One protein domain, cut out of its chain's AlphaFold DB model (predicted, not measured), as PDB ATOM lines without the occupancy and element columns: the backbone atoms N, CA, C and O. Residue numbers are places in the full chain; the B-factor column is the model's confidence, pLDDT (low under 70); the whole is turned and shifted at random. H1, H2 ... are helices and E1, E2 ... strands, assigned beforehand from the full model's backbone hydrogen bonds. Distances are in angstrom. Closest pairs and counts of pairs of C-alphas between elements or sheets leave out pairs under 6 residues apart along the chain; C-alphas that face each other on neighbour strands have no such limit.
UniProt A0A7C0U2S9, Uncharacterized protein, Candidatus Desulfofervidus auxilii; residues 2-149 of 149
ATOM      1  N   GLU A   2     183.907 115.067 125.614       84.25
ATOM      2  CA  GLU A   2     184.080 116.378 126.294       84.25
ATOM      3  C   GLU A   2     182.909 117.359 126.071       84.25
ATOM      4  O   GLU A   2     182.527 118.087 126.981       84.25
ATOM      5  N   LYS A   3     182.283 117.349 124.886       89.25
ATOM      6  CA  LYS A   3     181.083 118.162 124.618       89.25
ATOM      7  C   LYS A   3     179.841 117.671 125.374       89.25
ATOM      8  O   LYS A   3     179.066 118.497 125.838       89.25
ATOM      9  N   GLU A   4     179.684 116.356 125.520       92.12
ATOM     10  CA  GLU A   4     178.539 115.754 126.222       92.12
ATOM     11  C   GLU A   4     178.639 115.999 127.725       92.12
ATOM     12  O   GLU A   4     177.710 116.521 128.330       92.12
ATOM     13  N   ILE A   5     179.808 115.744 128.322       93.75
ATOM     14  CA  ILE A   5     180.020 116.028 129.746       93.75
ATOM     15  C   ILE A   5     179.875 117.523 130.051       93.75
ATOM     16  O   ILE A   5     179.301 117.873 131.076       93.75
ATOM     17  N   LEU A   6     180.317 118.411 129.149       96.38
ATOM     18  CA  LEU A   6     180.093 119.848 129.293       96.38
ATOM     19  C   LEU A   6     178.602 120.195 129.261       96.38
ATOM     20  O   LEU A   6     178.143 120.972 130.094       96.38
ATOM     21  N   LYS A   7     177.841 119.622 128.326       96.88
ATOM     22  CA  LYS A   7     176.393 119.827 128.242       96.88
ATOM     23  C   LYS A   7     175.707 119.405 129.545       96.88
ATOM     24  O   LYS A   7     175.012 120.220 130.144       96.88
ATOM     25  N   ILE A   8     175.972 118.186 130.018       97.62
ATOM     26  CA  ILE A   8     175.404 117.663 131.269       97.62
ATOM     27  C   ILE A   8     175.821 118.532 132.461       97.62
ATOM     28  O   ILE A   8     174.995 118.882 133.301       97.62
ATOM     29  N   PHE A   9     177.092 118.935 132.522       97.94
ATOM     30  CA  PHE A   9     177.591 119.811 133.575       97.94
ATOM     31  C   PHE A   9     176.828 121.136 133.628       97.94
ATOM     32  O   PHE A   9     176.433 121.562 134.708       97.94
ATOM     33  N   LEU A  10     176.599 121.778 132.479       97.62
ATOM     34  CA  LEU A  10     175.856 123.036 132.411       97.62
ATOM     35  C   LEU A  10     174.382 122.853 132.802       97.62
ATOM     36  O   LEU A  10     173.848 123.697 133.518       97.62
ATOM     37  N   GLU A  11     173.746 121.748 132.401       97.62
ATOM     38  CA  GLU A  11     172.379 121.402 132.821       97.62
ATOM     39  C   GLU A  11     172.273 121.277 134.346       97.62
ATOM     40  O   GLU A  11     171.400 121.890 134.969       97.62
ATOM     41  N   VAL A  12     173.189 120.521 134.961       98.12
ATOM     42  CA  VAL A  12     173.215 120.324 136.415       98.12
ATOM     43  C   VAL A  12     173.521 121.635 137.134       98.12
ATOM     44  O   VAL A  12     172.806 122.009 138.065       98.12
ATOM     45  N   ARG A  13     174.530 122.378 136.666       97.62
ATOM     46  CA  ARG A  13     174.976 123.659 137.234       97.62
ATOM     47  C   ARG A  13     173.826 124.640 137.452       97.62
ATOM     48  O   ARG A  13     173.792 125.312 138.481       97.62
ATOM     49  N   GLU A  14     172.877 124.732 136.523       97.31
ATOM     50  CA  GLU A  14     171.761 125.681 136.643       97.31
ATOM     51  C   GLU A  14     170.806 125.369 137.806       97.31
ATOM     52  O   GLU A  14     170.136 126.275 138.306       97.31
ATOM     53  N   LYS A  15     170.777 124.131 138.309       97.81
ATOM     54  CA  LYS A  15     170.012 123.770 139.515       97.81
ATOM     55  C   LYS A  15     170.706 124.191 140.816       97.81
ATOM     56  O   LYS A  15     170.047 124.333 141.848       97.81
ATOM     57  N   PHE A  16     172.010 124.460 140.775       97.44
ATOM     58  CA  PHE A  16     172.831 124.857 141.924       97.44
ATOM     59  C   PHE A  16     173.185 126.352 141.875       97.44
ATOM     60  O   PHE A  16     174.353 126.749 141.931       97.44
ATOM     61  N   GLY A  17     172.157 127.198 141.750       94.31
ATOM     62  CA  GLY A  17     172.289 128.651 141.594       94.31
ATOM     63  C   GLY A  17     173.115 129.354 142.677       94.31
ATOM     64  O   GLY A  17     173.764 130.353 142.385       94.31
ATOM     65  N   GLU A  18     173.149 128.810 143.892       95.06
ATOM     66  CA  GLU A  18     173.914 129.334 145.028       95.06
ATOM     67  C   GLU A  18     175.440 129.267 144.847       95.06
ATOM     68  O   GLU A  18     176.163 130.056 145.452       95.06
ATOM     69  N   ILE A  19     175.937 128.343 144.018       95.88
ATOM     70  CA  ILE A  19     177.377 128.134 143.802       95.88
ATOM     71  C   ILE A  19     177.769 128.122 142.325       95.88
ATOM     72  O   ILE A  19     178.955 128.039 142.018       95.88
ATOM     73  N   LYS A  20     176.822 128.232 141.385       95.44
ATOM     74  CA  LYS A  20     177.106 128.065 139.953       95.44
ATOM     75  C   LYS A  20     178.210 128.981 139.419       95.44
ATOM     76  O   LYS A  20     178.973 128.568 138.550       95.44
ATOM     77  N   GLU A  21     178.339 130.199 139.946       96.56
ATOM     78  CA  GLU A  21     179.381 131.154 139.538       96.56
ATOM     79  C   GLU A  21     180.767 130.846 140.148       96.56
ATOM     80  O   GLU A  21     181.780 131.371 139.675       96.56
ATOM     81  N   LYS A  22     180.847 129.909 141.096       96.94
ATOM     82  CA  LYS A  22     182.079 129.460 141.758       96.94
ATOM     83  C   LYS A  22     182.690 128.199 141.150       96.94
ATOM     84  O   LYS A  22     183.879 127.964 141.358       96.94
ATOM     85  N   VAL A  23     181.908 127.398 140.427       97.81
ATOM     86  CA  VAL A  23     182.283 126.031 140.034       97.81
ATOM     87  C   VAL A  23     182.611 125.931 138.549       97.81
ATOM     88  O   VAL A  23     181.786 126.249 137.693       97.81
ATOM     89  N   SER A  24     183.804 125.424 138.250       97.75
ATOM     90  CA  SER A  24     184.299 125.178 136.894       97.75
ATOM     91  C   SER A  24     184.386 123.688 136.581       97.75
ATOM     92  O   SER A  24     184.640 122.875 137.469       97.75
ATOM     93  N   LEU A  25     184.220 123.330 135.305       97.69
ATOM     94  CA  LEU A  25     184.451 121.962 134.841       97.69
ATOM     95  C   LEU A  25     185.923 121.809 134.468       97.69
ATOM     96  O   LEU A  25     186.430 122.510 133.584       97.69
ATOM     97  N   LEU A  26     186.598 120.882 135.133       96.62
ATOM     98  CA  LEU A  26     187.982 120.532 134.855       96.62
ATOM     99  C   LEU A  26     188.050 119.536 133.699       96.62
ATOM    100  O   LEU A  26     187.116 118.770 133.458       96.62
ATOM    101  N   LYS A  27     189.191 119.500 133.008       94.44
ATOM    102  CA  LYS A  27     189.542 118.319 132.214       94.44
ATOM    103  C   LYS A  27     189.565 117.094 133.134       94.44
ATOM    104  O   LYS A  27     189.920 117.222 134.299       94.44
ATOM    105  N   THR A  28     189.221 115.914 132.625       90.88
ATOM    106  CA  THR A  28     189.336 114.682 133.411       90.88
ATOM    107  C   THR A  28     190.802 114.411 133.769       90.88
ATOM    108  O   THR A  28     191.637 114.237 132.878       90.88
ATOM    109  N   TYR A  29     191.094 114.353 135.069       88.56
ATOM    110  CA  TYR A  29     192.391 113.969 135.635       88.56
ATOM    111  C   TYR A  29     192.257 112.600 136.297       88.56
ATOM    112  O   TYR A  29     191.622 112.488 137.342       88.56
ATOM    113  N   LEU A  30     192.805 111.545 135.688       84.69
ATOM    114  CA  LEU A  30     192.628 110.170 136.181       84.69
ATOM    115  C   LEU A  30     193.164 109.986 137.607       84.69
ATOM    116  O   LEU A  30     192.617 109.198 138.370       84.69
ATOM    117  N   GLU A  31     194.182 110.758 137.974       85.88
ATOM    118  CA  GLU A  31     194.808 110.786 139.293       85.88
ATOM    119  C   GLU A  31     193.852 111.275 140.390       85.88
ATOM    120  O   GLU A  31     193.955 110.827 141.529       85.88
ATOM    121  N   LEU A  32     192.890 112.147 140.060       85.69
ATOM    122  CA  LEU A  32     191.819 112.526 140.990       85.69
ATOM    123  C   LEU A  32     190.828 111.375 141.202       85.69
ATOM    124  O   LEU A  32     190.235 111.244 142.266       85.69
ATOM    125  N   HIS A  33     190.649 110.525 140.195       83.69
ATOM    126  CA  HIS A  33     189.564 109.548 140.126       83.69
ATOM    127  C   HIS A  33     189.929 108.151 140.628       83.69
ATOM    128  O   HIS A  33     189.268 107.169 140.282       83.69
ATOM    129  N   VAL A  34     190.978 108.049 141.442       76.00
ATOM    130  CA  VAL A  34     191.400 106.773 142.032       76.00
ATOM    131  C   VAL A  34     190.311 106.201 142.948       76.00
ATOM    132  O   VAL A  34     190.141 104.986 142.991       76.00
ATOM    133  N   SER A  35     189.548 107.061 143.633       68.69
ATOM    134  CA  SER A  35     188.537 106.665 144.626       68.69
ATOM    135  C   SER A  35     187.084 106.924 144.211       68.69
ATOM    136  O   SER A  35     186.183 106.284 144.745       68.69
ATOM    137  N   SER A  36     186.825 107.839 143.273       80.88
ATOM    138  CA  SER A  36     185.463 108.226 142.887       80.88
ATOM    139  C   SER A  36     185.362 108.585 141.400       80.88
ATOM    140  O   SER A  36     186.285 109.190 140.841       80.88
ATOM    141  N   PRO A  37     184.242 108.257 140.721       86.62
ATOM    142  CA  PRO A  37     184.007 108.676 139.339       86.62
ATOM    143  C   PRO A  37     183.830 110.198 139.179       86.62
ATOM    144  O   PRO A  37     183.973 110.698 138.064       86.62
ATOM    145  N   GLY A  38     183.572 110.933 140.264       90.50
ATOM    146  CA  GLY A  38     183.504 112.396 140.313       90.50
ATOM    147  C   GLY A  38     184.286 112.945 141.502       90.50
ATOM    148  O   GLY A  38     184.364 112.282 142.530       90.50
ATOM    149  N   ILE A  39     184.907 114.115 141.347       92.19
ATOM    150  CA  ILE A  39     185.608 114.803 142.437       92.19
ATOM    151  C   ILE A  39     185.354 116.307 142.362       92.19
ATOM    152  O   ILE A  39     185.729 116.961 141.382       92.19
ATOM    153  N   ALA A  40     184.796 116.852 143.439       93.75
ATOM    154  CA  ALA A  40     184.776 118.267 143.772       93.75
ATOM    155  C   ALA A  40     185.987 118.659 144.632       93.75
ATOM    156  O   ALA A  40     186.140 118.209 145.774       93.75
ATOM    157  N   ILE A  41     186.808 119.572 144.115       95.12
ATOM    158  CA  ILE A  41     188.038 120.045 144.760       95.12
ATOM    159  C   ILE A  41     188.175 121.564 144.627       95.12
ATOM    160  O   ILE A  41     187.741 122.156 143.636       95.12
ATOM    161  N   SER A  42     188.783 122.234 145.610       96.69
ATOM    162  CA  SER A  42     189.136 123.650 145.433       96.69
ATOM    163  C   SER A  42     190.303 123.790 144.447       96.69
ATOM    164  O   SER A  42     191.229 122.978 144.451       96.69
ATOM    165  N   LEU A  43     190.306 124.826 143.601       96.31
ATOM    166  CA  LEU A  43     191.389 124.981 142.613       96.31
ATOM    167  C   LEU A  43     192.759 125.195 143.278       96.31
ATOM    168  O   LEU A  43     193.776 124.737 142.761       96.31
ATOM    169  N   ASN A  44     192.773 125.834 144.451       96.38
ATOM    170  CA  ASN A  44     193.980 126.015 145.256       96.38
ATOM    171  C   ASN A  44     194.510 124.687 145.808       96.38
ATOM    172  O   ASN A  44     195.718 124.481 145.859       96.38
ATOM    173  N   GLU A  45     193.628 123.793 146.253       95.50
ATOM    174  CA  GLU A  45     194.021 122.468 146.736       95.50
ATOM    175  C   GLU A  45     194.543 121.593 145.601       95.50
ATOM    176  O   GLU A  45     195.581 120.959 145.763       95.50
ATOM    177  N   PHE A  46     193.907 121.643 144.427       96.06
ATOM    178  CA  PHE A  46     194.438 120.995 143.231       96.06
ATOM    179  C   PHE A  46     195.876 121.463 142.942       96.06
ATOM    180  O   PHE A  46     196.779 120.640 142.797       96.06
ATOM    181  N   GLU A  47     196.114 122.779 142.903       96.06
ATOM    182  CA  GLU A  47     197.447 123.335 142.631       96.06
ATOM    183  C   GLU A  47     198.471 122.935 143.706       96.06
ATOM    184  O   GLU A  47     199.614 122.628 143.372       96.06
ATOM    185  N   LYS A  48     198.060 122.842 144.978       96.69
ATOM    186  CA  LYS A  48     198.918 122.348 146.068       96.69
ATOM    187  C   LYS A  48     199.301 120.876 145.913       96.69
ATOM    188  O   LYS A  48     200.439 120.531 146.210       96.69
ATOM    189  N   ILE A  49     198.370 120.021 145.488       93.62
ATOM    190  CA  ILE A  49     198.604 118.574 145.352       93.62
ATOM    191  C   ILE A  49     199.483 118.278 144.135       93.62
ATOM    192  O   ILE A  49     200.408 117.475 144.221       93.62
ATOM    193  N   PHE A  50     199.200 118.923 143.002       93.94
ATOM    194  CA  PHE A  50     199.812 118.567 141.721       93.94
ATOM    195  C   PHE A  50     200.935 119.510 141.274       93.94
ATOM    196  O   PHE A  50     201.662 119.189 140.335       93.94
ATOM    197  N   GLY A  51     201.096 120.670 141.915       96.00
ATOM    198  CA  GLY A  51     202.121 121.660 141.569       96.00
ATOM    199  C   GLY A  51     201.846 122.428 140.271       96.00
ATOM    200  O   GLY A  51     202.731 123.113 139.763       96.00
ATOM    201  N   PHE A  52     200.638 122.316 139.710       95.50
ATOM    202  CA  PHE A  52     200.218 123.048 138.516       95.50
ATOM    203  C   PHE A  52     198.729 123.406 138.569       95.50
ATOM    204  O   PHE A  52     197.936 122.768 139.260       95.50
ATOM    205  N   ARG A  53     198.323 124.412 137.786       94.75
ATOM    206  CA  ARG A  53     196.910 124.799 137.660       94.75
ATOM    207  C   ARG A  53     196.126 123.860 136.745       94.75
ATOM    208  O   ARG A  53     196.606 123.545 135.653       94.75
ATOM    209  N   PRO A  54     194.892 123.480 137.112       94.75
ATOM    210  CA  PRO A  54     194.102 122.592 136.281       94.75
ATOM    211  C   PRO A  54     193.704 123.271 134.963       94.75
ATOM    212  O   PRO A  54     193.409 124.465 134.894       94.75
ATOM    213  N   LYS A  55     193.659 122.473 133.902       95.88
ATOM    214  CA  LYS A  55     193.066 122.808 132.611       95.88
ATOM    215  C   LYS A  55     191.552 122.732 132.761       95.88
ATOM    216  O   LYS A  55     191.017 121.726 133.227       95.88
ATOM    217  N   LEU A  56     190.880 123.795 132.341       95.19
ATOM    218  CA  LEU A  56     189.431 123.931 132.427       95.19
ATOM    219  C   LEU A  56     188.799 123.620 131.069       95.19
ATOM    220  O   LEU A  56     189.264 124.125 130.049       95.19
ATOM    221  N   ILE A  57     187.730 122.824 131.075       95.56
ATOM    222  CA  ILE A  57     186.832 122.664 129.921       95.56
ATOM    223  C   ILE A  57     185.845 123.835 129.895       95.56
ATOM    224  O   ILE A  57     185.591 124.421 128.845       95.56
ATOM    225  N   TYR A  58     185.322 124.208 131.065       96.12
ATOM    226  CA  TYR A  58     184.477 125.383 131.252       96.12
ATOM    227  C   TYR A  58     184.960 126.196 132.441       96.12
ATOM    228  O   TYR A  58     185.311 125.644 133.484       96.12
ATOM    229  N   ARG A  59     184.946 127.519 132.274       96.00
ATOM    230  CA  ARG A  59     185.417 128.476 133.266       96.00
ATOM    231  C   ARG A  59     184.255 129.312 133.785       96.00
ATOM    232  O   ARG A  59     183.608 130.020 133.018       96.00
ATOM    233  N   SER A  60     184.045 129.263 135.092       93.88
ATOM    234  CA  SER A  60     183.106 130.125 135.794       93.88
ATOM    235  C   SER A  60     183.707 131.507 136.085       93.88
ATOM    236  O   SER A  60     184.892 131.739 135.849       93.88
ATOM    237  N   LYS A  61     182.919 132.459 136.594       92.56
ATOM    238  CA  LYS A  61     183.417 133.814 136.893       92.56
ATOM    239  C   LYS A  61     184.373 133.834 138.083       92.56
ATOM    240  O   LYS A  61     185.474 134.365 137.965       92.56
ATOM    241  N   GLU A  62     183.987 133.211 139.193       93.50
ATOM    242  CA  GLU A  62     184.755 133.266 140.445       93.50
ATOM    243  C   GLU A  62     185.834 132.173 140.527       93.50
ATOM    244  O   GLU A  62     186.864 132.394 141.152       93.50
ATOM    245  N   ASN A  63     185.661 131.035 139.830       89.06
ATOM    246  CA  ASN A  63     186.640 129.929 139.746       89.06
ATOM    247  C   ASN A  63     187.226 129.500 141.102       89.06
ATOM    248  O   ASN A  63     188.442 129.443 141.272       89.06
ATOM    249  N   ILE A  64     186.367 129.202 142.070       96.88
ATOM    250  CA  ILE A  64     186.799 128.773 143.408       96.88
ATOM    251  C   ILE A  64     186.979 127.253 143.440       96.88
ATOM    252  O   ILE A  64     187.972 126.738 143.964       96.88
ATOM    253  N   TYR A  65     186.044 126.538 142.816       97.62
ATOM    254  CA  TYR A  65     185.990 125.084 142.806       97.62
ATOM    255  C   TYR A  65     186.103 124.523 141.395       97.62
ATOM    256  O   TYR A  65     185.698 125.149 140.411       97.62
ATOM    257  N   GLY A  66     186.630 123.309 141.320       96.94
ATOM    258  CA  GLY A  66     186.675 122.487 140.129       96.94
ATOM    259  C   GLY A  66     185.950 121.173 140.362       96.94
ATOM    260  O   GLY A  66     186.119 120.546 141.405       96.94
ATOM    261  N   ILE A  67     185.172 120.753 139.372       97.06
ATOM    262  CA  ILE A  67     184.625 119.402 139.297       97.06
ATOM    263  C   ILE A  67     185.330 118.676 138.155       97.06
ATOM    264  O   ILE A  67     185.336 119.153 137.020       97.06
ATOM    265  N   SER A  68     185.933 117.531 138.457       94.88
ATOM    266  CA  SER A  68     186.398 116.560 137.462       94.88
ATOM    267  C   SER A  68     185.457 115.364 137.510       94.88
ATOM    268  O   SER A  68     185.080 114.940 138.599       94.88
ATOM    269  N   VAL A  69     185.056 114.829 136.355       91.50
ATOM    270  CA  VAL A  69     184.169 113.659 136.258       91.50
ATOM    271  C   VAL A  69     184.634 112.739 135.131       91.50
ATOM    272  O   VAL A  69     185.079 113.193 134.070       91.50
ATOM    273  N   ILE A  70     184.527 111.431 135.362       88.38
ATOM    274  CA  ILE A  70     184.653 110.399 134.335       88.38
ATOM    275  C   ILE A  70     183.298 110.259 133.648       88.38
ATOM    276  O   ILE A  70     182.334 109.806 134.261       88.38
ATOM    277  N   TYR A  71     183.233 110.642 132.372       84.44
ATOM    278  CA  TYR A  71     182.028 110.466 131.564       84.44
ATOM    279  C   TYR A  71     181.671 108.982 131.450       84.44
ATOM    280  O   TYR A  71     182.523 108.158 131.103       84.44
ATOM    281  N   THR A  72     180.406 108.658 131.700       82.62
ATOM    282  CA  THR A  72     179.839 107.338 131.414       82.62
ATOM    283  C   THR A  72     178.926 107.454 130.195       82.62
ATOM    284  O   THR A  72     178.381 108.522 129.943       82.62
ATOM    285  N   ILE A  73     178.768 106.377 129.419       81.62
ATOM    286  CA  ILE A  73     177.874 106.382 128.240       81.62
ATOM    287  C   ILE A  73     176.397 106.597 128.607       81.62
ATOM    288  O   ILE A  73     175.584 106.870 127.731       81.62
ATOM    289  N   ASP A  74     176.066 106.433 129.886       87.75
ATOM    290  CA  ASP A  74     174.760 106.720 130.448       87.75
ATOM    291  C   ASP A  74     174.768 108.149 131.015       87.75
ATOM    292  O   ASP A  74     175.465 108.486 131.983       87.75
ATOM    293  N   ASP A  75     174.005 109.027 130.375       93.44
ATOM    294  CA  ASP A  75     173.950 110.428 130.767       93.44
ATOM    295  C   ASP A  75     173.267 110.622 132.131       93.44
ATOM    296  O   ASP A  75     173.612 111.575 132.827       93.44
ATOM    297  N   ASP A  76     172.348 109.743 132.551       94.31
ATOM    298  CA  ASP A  76     171.666 109.851 133.849       94.31
ATOM    299  C   ASP A  76     172.607 109.481 134.996       94.31
ATOM    300  O   ASP A  76     172.654 110.179 136.012       94.31
ATOM    301  N   ILE A  77     173.447 108.461 134.801       91.50
ATOM    302  CA  ILE A  77     174.543 108.155 135.731       91.50
ATOM    303  C   ILE A  77     175.499 109.351 135.821       91.50
ATOM    304  O   ILE A  77     175.856 109.796 136.916       91.50
ATOM    305  N   THR A  78     175.886 109.922 134.677       92.75
ATOM    306  CA  THR A  78     176.786 111.083 134.636       92.75
ATOM    307  C   THR A  78     176.163 112.321 135.301       92.75
ATOM    308  O   THR A  78     176.855 113.019 136.049       92.75
ATOM    309  N   ARG A  79     174.859 112.579 135.102       96.62
ATOM    310  CA  ARG A  79     174.098 113.627 135.813       96.62
ATOM    311  C   ARG A  79     174.152 113.415 137.315       96.62
ATOM    312  O   ARG A  79     174.445 114.364 138.034       96.62
ATOM    313  N   GLY A  80     173.907 112.188 137.774       94.69
ATOM    314  CA  GLY A  80     173.919 111.836 139.191       94.69
ATOM    315  C   GLY A  80     175.269 112.102 139.849       94.69
ATOM    316  O   GLY A  80     175.321 112.716 140.914       94.69
ATOM    317  N   ILE A  81     176.362 111.722 139.180       94.38
ATOM    318  CA  ILE A  81     177.730 111.989 139.651       94.38
ATOM    319  C   ILE A  81     177.984 113.498 139.730       94.38
ATOM    320  O   ILE A  81     178.413 113.996 140.764       94.38
ATOM    321  N   ILE A  82     177.689 114.259 138.671       96.50
ATOM    322  CA  ILE A  82     177.918 115.712 138.681       96.50
ATOM    323  C   ILE A  82     177.060 116.391 139.760       96.50
ATOM    324  O   ILE A  82     177.555 117.258 140.480       96.50
ATOM    325  N   ALA A  83     175.794 115.997 139.903       97.44
ATOM    326  CA  ALA A  83     174.890 116.553 140.905       97.44
ATOM    327  C   ALA A  83     175.357 116.257 142.334       97.44
ATOM    328  O   ALA A  83     175.272 117.138 143.192       97.44
ATOM    329  N   HIS A  84     175.908 115.063 142.575       95.69
ATOM    330  CA  HIS A  84     176.577 114.725 143.828       95.69
ATOM    331  C   HIS A  84     177.736 115.686 144.119       95.69
ATOM    332  O   HIS A  84     177.760 116.295 145.184       95.69
ATOM    333  N   GLU A  85     178.638 115.909 143.159       96.12
ATOM    334  CA  GLU A  85     179.791 116.802 143.347       96.12
ATOM    335  C   GLU A  85     179.379 118.263 143.605       96.12
ATOM    336  O   GLU A  85     179.965 118.947 144.447       96.12
ATOM    337  N   PHE A  86     178.329 118.758 142.942       97.94
ATOM    338  CA  PHE A  86     177.762 120.070 143.267       97.94
ATOM    339  C   PHE A  86     177.164 120.102 144.681       97.94
ATOM    340  O   PHE A  86     177.401 121.056 145.428       97.94
ATOM    341  N   ALA A  87     176.415 119.069 145.073       96.94
ATOM    342  CA  ALA A  87     175.838 118.960 146.409       96.94
ATOM    343  C   ALA A  87     176.918 118.888 147.502       96.94
ATOM    344  O   ALA A  87     176.756 119.513 148.554       96.94
ATOM    345  N   GLU A  88     178.043 118.216 147.241       95.62
ATOM    346  CA  GLU A  88     179.203 118.225 148.131       95.62
ATOM    347  C   GLU A  88     179.746 119.635 148.346       95.62
ATOM    348  O   GLU A  88     180.023 120.008 149.481       95.62
ATOM    349  N   ILE A  89     179.889 120.438 147.288       96.94
ATOM    350  CA  ILE A  89     180.384 121.817 147.416       96.94
ATOM    351  C   ILE A  89     179.412 122.659 148.252       96.94
ATOM    352  O   ILE A  89     179.846 123.393 149.139       96.94
ATOM    353  N   VAL A  90     178.099 122.520 148.029       97.12
ATOM    354  CA  VAL A  90     177.086 123.217 148.843       97.12
ATOM    355  C   VAL A  90     177.178 122.817 150.320       97.12
ATOM    356  O   VAL A  90     177.044 123.674 151.194       97.12
ATOM    357  N   ALA A  91     177.397 121.534 150.617       95.12
ATOM    358  CA  ALA A  91     177.574 121.052 151.985       95.12
ATOM    359  C   ALA A  91     178.889 121.561 152.606       95.12
ATOM    360  O   ALA A  91     178.878 122.071 153.730       95.12
ATOM    361  N   LYS A  92     179.996 121.516 151.852       93.12
ATOM    362  CA  LYS A  92     181.328 121.993 152.260       93.12
ATOM    363  C   LYS A  92     181.321 123.485 152.610       93.12
ATOM    364  O   LYS A  92     181.873 123.851 153.643       93.12
ATOM    365  N   GLU A  93     180.632 124.333 151.843       94.19
ATOM    366  CA  GLU A  93     180.469 125.772 152.156       94.19
ATOM    367  C   GLU A  93     179.737 126.017 153.492       94.19
ATOM    368  O   GLU A  93     179.844 127.096 154.072       94.19
ATOM    369  N   LYS A  94     179.014 125.014 154.007       94.00
ATOM    370  CA  LYS A  94     178.332 125.041 155.311       94.00
ATOM    371  C   LYS A  94     179.100 124.288 156.405       94.00
ATOM    372  O   LYS A  94     178.578 124.134 157.505       94.00
ATOM    373  N   GLY A  95     180.307 123.795 156.114       93.25
ATOM    374  CA  GLY A  95     181.107 122.985 157.036       93.25
ATOM    375  C   GLY A  95     180.545 121.579 157.283       93.25
ATOM    376  O   GLY A  95     180.811 120.992 158.330       93.25
ATOM    377  N   ILE A  96     179.745 121.044 156.355       91.81
ATOM    378  CA  ILE A  96     179.108 119.727 156.474       91.81
ATOM    379  C   ILE A  96     179.799 118.733 155.536       91.81
ATOM    380  O   ILE A  96     179.943 118.998 154.345       91.81
ATOM    381  N   TYR A  97     180.166 117.565 156.072       85.00
ATOM    382  CA  TYR A  97     180.942 116.541 155.355       85.00
ATOM    383  C   TYR A  97     180.281 115.152 155.332       85.00
ATOM    384  O   TYR A  97     180.901 114.191 154.893       85.00
ATOM    385  N   ASN A  98     179.044 115.011 155.822       86.56
ATOM    386  CA  ASN A  98     178.345 113.723 155.805       86.56
ATOM    387  C   ASN A  98     177.573 113.503 154.493       86.56
ATOM    388  O   ASN A  98     177.005 114.437 153.924       86.56
ATOM    389  N   HIS A  99     177.507 112.248 154.045       86.38
ATOM    390  CA  HIS A  99     176.837 111.894 152.792       86.38
ATOM    391  C   HIS A  99     175.313 112.031 152.847       86.38
ATOM    392  O   HIS A  99     174.694 112.310 151.829       86.38
ATOM    393  N   GLU A 100     174.684 111.909 154.020       89.44
ATOM    394  CA  GLU A 100     173.228 112.061 154.135       89.44
ATOM    395  C   GLU A 100     172.756 113.469 153.747       89.44
ATOM    396  O   GLU A 100     171.745 113.627 153.058       89.44
ATOM    397  N   THR A 101     173.499 114.500 154.155       93.00
ATOM    398  CA  THR A 101     173.182 115.886 153.794       93.00
ATOM    399  C   THR A 101     173.423 116.129 152.311       93.00
ATOM    400  O   THR A 101     172.610 116.788 151.667       93.00
ATOM    401  N   VAL A 102     174.500 115.569 151.755       92.75
ATOM    402  CA  VAL A 102     174.805 115.653 150.318       92.75
ATOM    403  C   VAL A 102     173.687 115.006 149.498       92.75
ATOM    404  O   VAL A 102     173.129 115.646 148.606       92.75
ATOM    405  N   ASP A 103     173.282 113.787 149.858       92.50
ATOM    406  CA  ASP A 103     172.200 113.058 149.195       92.50
ATOM    407  C   ASP A 103     170.877 113.834 149.279       92.50
ATOM    408  O   ASP A 103     170.130 113.919 148.303       92.50
ATOM    409  N   LYS A 104     170.596 114.453 150.435       95.75
ATOM    410  CA  LYS A 104     169.415 115.304 150.629       95.75
ATOM    411  C   LYS A 104     169.442 116.536 149.723       95.75
ATOM    412  O   LYS A 104     168.435 116.800 149.072       95.75
ATOM    413  N   ILE A 105     170.562 117.258 149.648       96.69
ATOM    414  CA  ILE A 105     170.704 118.422 148.759       96.69
ATOM    415  C   ILE A 105     170.477 117.988 147.308       96.69
ATOM    416  O   ILE A 105     169.686 118.601 146.600       96.69
ATOM    417  N   CYS A 106     171.120 116.904 146.873       93.62
ATOM    418  CA  CYS A 106     170.975 116.382 145.517       93.62
ATOM    419  C   CYS A 106     169.506 116.048 145.182       93.62
ATOM    420  O   CYS A 106     168.989 116.441 144.131       93.62
ATOM    421  N   PHE A 107     168.798 115.413 146.121       95.38
ATOM    422  CA  PHE A 107     167.370 115.122 146.006       95.38
ATOM    423  C   PHE A 107     166.516 116.395 145.907       95.38
ATOM    424  O   PHE A 107     165.683 116.506 145.011       95.38
ATOM    425  N   GLU A 108     166.743 117.380 146.781       96.62
ATOM    426  CA  GLU A 108     166.026 118.666 146.783       96.62
ATOM    427  C   GLU A 108     166.253 119.472 145.495       96.62
ATOM    428  O   GLU A 108     165.383 120.235 145.075       96.62
ATOM    429  N   LYS A 109     167.398 119.279 144.829       97.06
ATOM    430  CA  LYS A 109     167.695 119.870 143.516       97.06
ATOM    431  C   LYS A 109     167.088 119.109 142.334       97.06
ATOM    432  O   LYS A 109     167.201 119.576 141.200       97.06
ATOM    433  N   GLY A 110     166.404 117.996 142.594       96.81
ATOM    434  CA  GLY A 110     165.683 117.211 141.597       96.81
ATOM    435  C   GLY A 110     166.488 116.079 140.959       96.81
ATOM    436  O   GLY A 110     166.011 115.522 139.982       96.81
ATOM    437  N   PHE A 111     167.656 115.721 141.505       97.25
ATOM    438  CA  PHE A 111     168.537 114.673 140.963       97.25
ATOM    439  C   PHE A 111     168.501 113.367 141.767       97.25
ATOM    440  O   PHE A 111     169.442 112.578 141.744       97.25
ATOM    441  N   GLY A 112     167.437 113.132 142.540       95.38
ATOM    442  CA  GLY A 112     167.352 111.965 143.422       95.38
ATOM    443  C   GLY A 112     167.410 110.625 142.679       95.38
ATOM    444  O   GLY A 112     168.015 109.678 143.181       95.38
ATOM    445  N   LYS A 113     166.810 110.540 141.482       96.06
ATOM    446  CA  LYS A 113     166.800 109.314 140.667       96.06
ATOM    447  C   LYS A 113     168.159 109.063 140.025       96.06
ATOM    448  O   LYS A 113     168.669 107.953 140.091       96.06
ATOM    449  N   GLU A 114     168.751 110.103 139.459       95.69
ATOM    450  CA  GLU A 114     170.068 110.098 138.833       95.69
ATOM    451  C   GLU A 114     171.152 109.766 139.859       95.69
ATOM    452  O   GLU A 114     172.025 108.945 139.594       95.69
ATOM    453  N   LEU A 115     171.061 110.328 141.069       93.31
ATOM    454  CA  LEU A 115     171.937 109.969 142.180       93.31
ATOM    455  C   LEU A 115     171.789 108.492 142.555       93.31
ATOM    456  O   LEU A 115     172.796 107.814 142.736       93.31
ATOM    457  N   LEU A 116     170.558 107.981 142.664       91.75
ATOM    458  CA  LEU A 116     170.335 106.564 142.951       91.75
ATOM    459  C   LEU A 116     170.975 105.680 141.870       91.75
ATOM    460  O   LEU A 116     171.733 104.776 142.212       91.75
ATOM    461  N   LEU A 117     170.731 105.981 140.591       90.88
ATOM    462  CA  LEU A 117     171.336 105.267 139.465       90.88
ATOM    463  C   LEU A 117     172.863 105.321 139.526       90.88
ATOM    464  O   LEU A 117     173.514 104.291 139.367       90.88
ATOM    465  N   ALA A 118     173.438 106.490 139.804       88.19
ATOM    466  CA  ALA A 118     174.877 106.649 139.935       88.19
ATOM    467  C   ALA A 118     175.451 105.774 141.053       88.19
ATOM    468  O   ALA A 118     176.434 105.079 140.817       88.19
ATOM    469  N   LEU A 119     174.824 105.755 142.236       85.69
ATOM    470  CA  LEU A 119     175.260 104.946 143.381       85.69
ATOM    471  C   LEU A 119     175.127 103.438 143.127       85.69
ATOM    472  O   LEU A 119     175.998 102.671 143.533       85.69
ATOM    473  N   GLU A 120     174.066 103.008 142.441       85.38
ATOM    474  CA  GLU A 120     173.864 101.604 142.057       85.38
ATOM    475  C   GLU A 120     174.843 101.136 140.973       85.38
ATOM    476  O   GLU A 120     175.163  99.950 140.904       85.38
ATOM    477  N   ASN A 121     175.341 102.067 140.155       77.31
ATOM    478  CA  ASN A 121     176.254 101.802 139.045       77.31
ATOM    479  C   ASN A 121     177.696 102.248 139.317       77.31
ATOM    480  O   ASN A 121     178.506 102.300 138.385       77.31
ATOM    481  N   ILE A 122     178.063 102.534 140.573       68.56
ATOM    482  CA  ILE A 122     179.478 102.642 140.948       68.56
ATOM    483  C   ILE A 122     180.120 101.293 140.599       68.56
ATOM    484  O   ILE A 122     179.864 100.283 141.250       68.56
ATOM    485  N   LEU A 123     180.893 101.287 139.506       52.66
ATOM    486  CA  LEU A 123     181.358 100.090 138.806       52.66
ATOM    487  C   LEU A 123     181.852  98.995 139.775       52.66
ATOM    488  O   LEU A 123     182.743  99.271 140.593       52.66
ATOM    489  N   PRO A 124     181.379  97.739 139.635       38.06
ATOM    490  CA  PRO A 124     182.004  96.601 140.295       38.06
ATOM    491  C   PRO A 124     183.466  96.528 139.827       38.06
ATOM    492  O   PRO A 124     183.730  96.376 138.637       38.06
ATOM    493  N   GLY A 125     184.417  96.726 140.745       38.44
ATOM    494  CA  GLY A 125     185.860  96.780 140.456       38.44
ATOM    495  C   GLY A 125     186.560  98.103 140.805       38.44
ATOM    496  O   GLY A 125     187.784  98.126 140.889       38.44
ATOM    497  N   ARG A 126     185.826  99.195 141.077       43.78
ATOM    498  CA  ARG A 126     186.400 100.443 141.649       43.78
ATOM    499  C   ARG A 126     186.224 100.574 143.162       43.78
ATOM    500  O   ARG A 126     186.848 101.423 143.783       43.78
ATOM    501  N   VAL A 127     185.427  99.688 143.754       45.31
ATOM    502  CA  VAL A 127     185.199  99.587 145.206       45.31
ATOM    503  C   VAL A 127     186.363  98.873 145.922       45.31
ATOM    504  O   VAL A 127     186.426  98.860 147.146       45.31
ATOM    505  N   GLU A 128     187.333  98.308 145.191       35.19
ATOM    506  CA  GLU A 128     188.404  97.512 145.808       35.19
ATOM    507  C   GLU A 128     189.524  98.306 146.494       35.19
ATOM    508  O   GLU A 128     190.365  97.690 147.146       35.19
ATOM    509  N   ARG A 129     189.575  99.644 146.430       37.03
ATOM    510  CA  ARG A 129     190.624 100.394 147.148       37.03
ATOM    511  C   ARG A 129     190.107 101.648 147.857       37.03
ATOM    512  O   ARG A 129     190.375 102.761 147.440       37.03
ATOM    513  N   ILE A 130     189.483 101.375 149.007       42.31
ATOM    514  CA  ILE A 130     189.405 102.189 150.234       42.31
ATOM    515  C   ILE A 130     188.582 103.504 150.148       42.31
ATOM    516  O   ILE A 130     188.890 104.409 149.383       42.31
ATOM    517  N   PHE A 131     187.597 103.608 151.060       42.56
ATOM    518  CA  PHE A 131     186.815 104.791 151.489       42.56
ATOM    519  C   PHE A 131     185.474 105.138 150.812       42.56
ATOM    520  O   PHE A 131     185.011 106.268 150.923       42.56
ATOM    521  N   ILE A 132     184.749 104.160 150.270       53.22
ATOM    522  CA  ILE A 132     183.290 104.147 150.476       53.22
ATOM    523  C   ILE A 132     183.003 102.893 151.288       53.22
ATOM    524  O   ILE A 132     183.236 101.781 150.816       53.22
ATOM    525  N   ASP A 133     182.576 103.071 152.535       63.88
ATOM    526  CA  ASP A 133     182.126 101.956 153.356       63.88
ATOM    527  C   ASP A 133     180.970 101.261 152.618       63.88
ATOM    528  O   ASP A 133     179.968 101.889 152.268       63.88
ATOM    529  N   ALA A 134     181.124  99.969 152.326       68.88
ATOM    530  CA  ALA A 134     180.100  99.193 151.637       68.88
ATOM    531  C   ALA A 134     178.768  99.201 152.408       68.88
ATOM    532  O   ALA A 134     177.702  99.086 151.798       68.88
ATOM    533  N   GLU A 135     178.815  99.341 153.734       75.50
ATOM    534  CA  GLU A 135     177.643  99.527 154.580       75.50
ATOM    535  C   GLU A 135     177.024 100.920 154.396       75.50
ATOM    536  O   GLU A 135     175.809 101.018 154.204       75.50
ATOM    537  N   ASP A 136     177.832 101.984 154.349       78.38
ATOM    538  CA  ASP A 136     177.339 103.336 154.059       78.38
ATOM    539  C   ASP A 136     176.682 103.408 152.675       78.38
ATOM    540  O   ASP A 136     175.550 103.874 152.558       78.38
ATOM    541  N   LEU A 137     177.310 102.845 151.636       80.75
ATOM    542  CA  LEU A 137     176.733 102.807 150.290       80.75
ATOM    543  C   LEU A 137     175.376 102.089 150.268       80.75
ATOM    544  O   LEU A 137     174.404 102.605 149.709       80.75
ATOM    545  N   LYS A 138     175.277 100.920 150.915       82.94
ATOM    546  CA  LYS A 138     174.008 100.182 151.039       82.94
ATOM    547  C   LYS A 138     172.945 101.010 151.759       82.94
ATOM    548  O   LYS A 138     171.796 101.049 151.312       82.94
ATOM    549  N   ASN A 139     173.320 101.691 152.840       84.81
ATOM    550  CA  ASN A 139     172.418 102.547 153.607       84.81
ATOM    551  C   ASN A 139     171.947 103.758 152.789       84.81
ATOM    552  O   ASN A 139     170.756 104.078 152.804       84.81
ATOM    553  N   ARG A 140     172.838 104.394 152.018       85.44
ATOM    554  CA  ARG A 140     172.503 105.490 151.094       85.44
ATOM    555  C   ARG A 140     171.498 105.044 150.033       85.44
ATOM    556  O   ARG A 140     170.442 105.665 149.903       85.44
ATOM    557  N   ILE A 141     171.761 103.922 149.358       86.19
ATOM    558  CA  ILE A 141     170.854 103.340 148.351       86.19
ATOM    559  C   ILE A 141     169.480 103.041 148.963       86.19
ATOM    560  O   ILE A 141     168.451 103.407 148.389       86.19
ATOM    561  N   LYS A 142     169.441 102.409 150.143       88.94
ATOM    562  CA  LYS A 142     168.188 102.086 150.838       88.94
ATOM    563  C   LYS A 142     167.362 103.343 151.133       88.94
ATOM    564  O   LYS A 142     166.189 103.389 150.766       88.94
ATOM    565  N   ARG A 143     167.974 104.374 151.729       89.06
ATOM    566  CA  ARG A 143     167.296 105.643 152.059       89.06
ATOM    567  C   ARG A 143     166.751 106.352 150.819       89.06
ATOM    568  O   ARG A 143     165.639 106.873 150.852       89.06
ATOM    569  N   LEU A 144     167.514 106.380 149.724       86.69
ATOM    570  CA  LEU A 144     167.066 107.003 148.476       86.69
ATOM    571  C   LEU A 144     165.876 106.256 147.866       86.69
ATOM    572  O   LEU A 144     164.907 106.893 147.465       86.69
ATOM    573  N   LYS A 145     165.894 104.916 147.876       89.75
ATOM    574  CA  LYS A 145     164.747 104.104 147.436       89.75
ATOM    575  C   LYS A 145     163.489 104.369 148.255       89.75
ATOM    576  O   LYS A 145     162.408 104.416 147.685       89.75
ATOM    577  N   GLU A 146     163.613 104.534 149.569       91.25
ATOM    578  CA  GLU A 146     162.476 104.846 150.444       91.25
ATOM    579  C   GLU A 146     161.879 106.229 150.150       91.25
ATOM    580  O   GLU A 146     160.661 106.364 150.147       91.25
ATOM    581  N   LYS A 147     162.714 107.230 149.844       86.62
ATOM    582  CA  LYS A 147     162.271 108.597 149.509       86.62
ATOM    583  C   LYS A 147     161.671 108.750 148.107       86.62
ATOM    584  O   LYS A 147     161.002 109.746 147.853       86.62
ATOM    585  N   LEU A 148     161.967 107.827 147.191       87.12
ATOM    586  CA  LEU A 148     161.518 107.864 145.793       87.12
ATOM    587  C   LEU A 148     160.238 107.052 145.526       87.12
ATOM    588  O   LEU A 148     159.791 107.017 144.378       87.12
ATOM    589  N   LYS A 149     159.684 106.384 146.544       74.94
ATOM    590  CA  LYS A 149     158.367 105.730 146.487       74.94
ATOM    591  C   LYS A 149     157.246 106.748 146.637       74.94
ATOM    592  O   LYS A 149     156.230 106.561 145.937       74.94
TER     593      LYS A 149
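This is residues 2 to 149 of the 149 residues of an uncharacterized protein of Candidatus Desulfofervidus auxilii (UniProt A0A7C0U2S9). A small four-stranded sheet is covered on one face by H1 and the long helix H3, and H3 runs through the middle of the domain. On the side of H3 away from the sheet, H4 and H5 pack across it, and H6 packs on those two as the last layer; H2 sits beside the strands toward the sheet's other face. The 148 printed residues hold six named helices and four named strands in the order H1 E1 E2 H2 E3 E4 H3 H4 H5 H6, of mixed class. The sheet's order is E2 E4 E1 E3, mixed. The whole is compact, with a radius of gyration of the C-alphas of 14.5 A, rounded, and spans 42 by 33 by 32 A.

The strands are E2, residues 38 to 42, 13.6 A; E4, residues 65 to 69, 13.3 A; E1, residues 23 to 26; and E3, residues 56 to 58. H3, residues 75 to 92, is 25.5 A long. H1, residues 2 to 13, 16.0 A, begins with C-alpha 2 at (184.080, 116.378, 126.294). H2 is residues 43 to 50, H4 residues 99 to 108 and H5 residues 112 to 120. H6, residues 134 to 147, 20.3 A, ends with C-alpha 147 at (162.271, 108.597, 149.509).

The sheet is only just strongly twisted, its C-alphas up to 4.2 A off the best plane. E2 and E4 are antiparallel, with N 39 and O 68 2.9 A apart; E4 and E1 are parallel, with N 24 and O 65 at 2.9 A; E1 and E3 are antiparallel, with N 57 and O 25 at 2.8 A. E2, H2 and E3 form a split strand-helix-strand unit, two strands running the same way with E4 and E1 between them, its crossover right-handed. H3 lies over E2 and E4 at a height of 8.6 A over the sheet. H1 is on the same face, over E1, and H2 on the opposite face. H1 touches H3 at a steep tilt of 50 degrees, closest at C-alphas 12 and 83, 6.1 A. H3 touches H5 with residues 76 to 84 alone, about perpendicular at 77 degrees, closest at C-alphas 80 and 115, 4.0 A. H5 and H6 form a helical hairpin, closest at C-alphas 116 and 141, 6.3 A. H4 touches H3, closest at C-alphas 87 and 102, 5.2 A. In each helix every O i to N i+4 pair is within hydrogen-bond range.

The C-alphas of Gly 51 and Lys 149, the two farthest apart, are 46.8 A apart. The printed part has no cut. The links E1 to E2 and H5 to H6 are long. Residue 35 and residues 122 to 134 have pLDDT under 70.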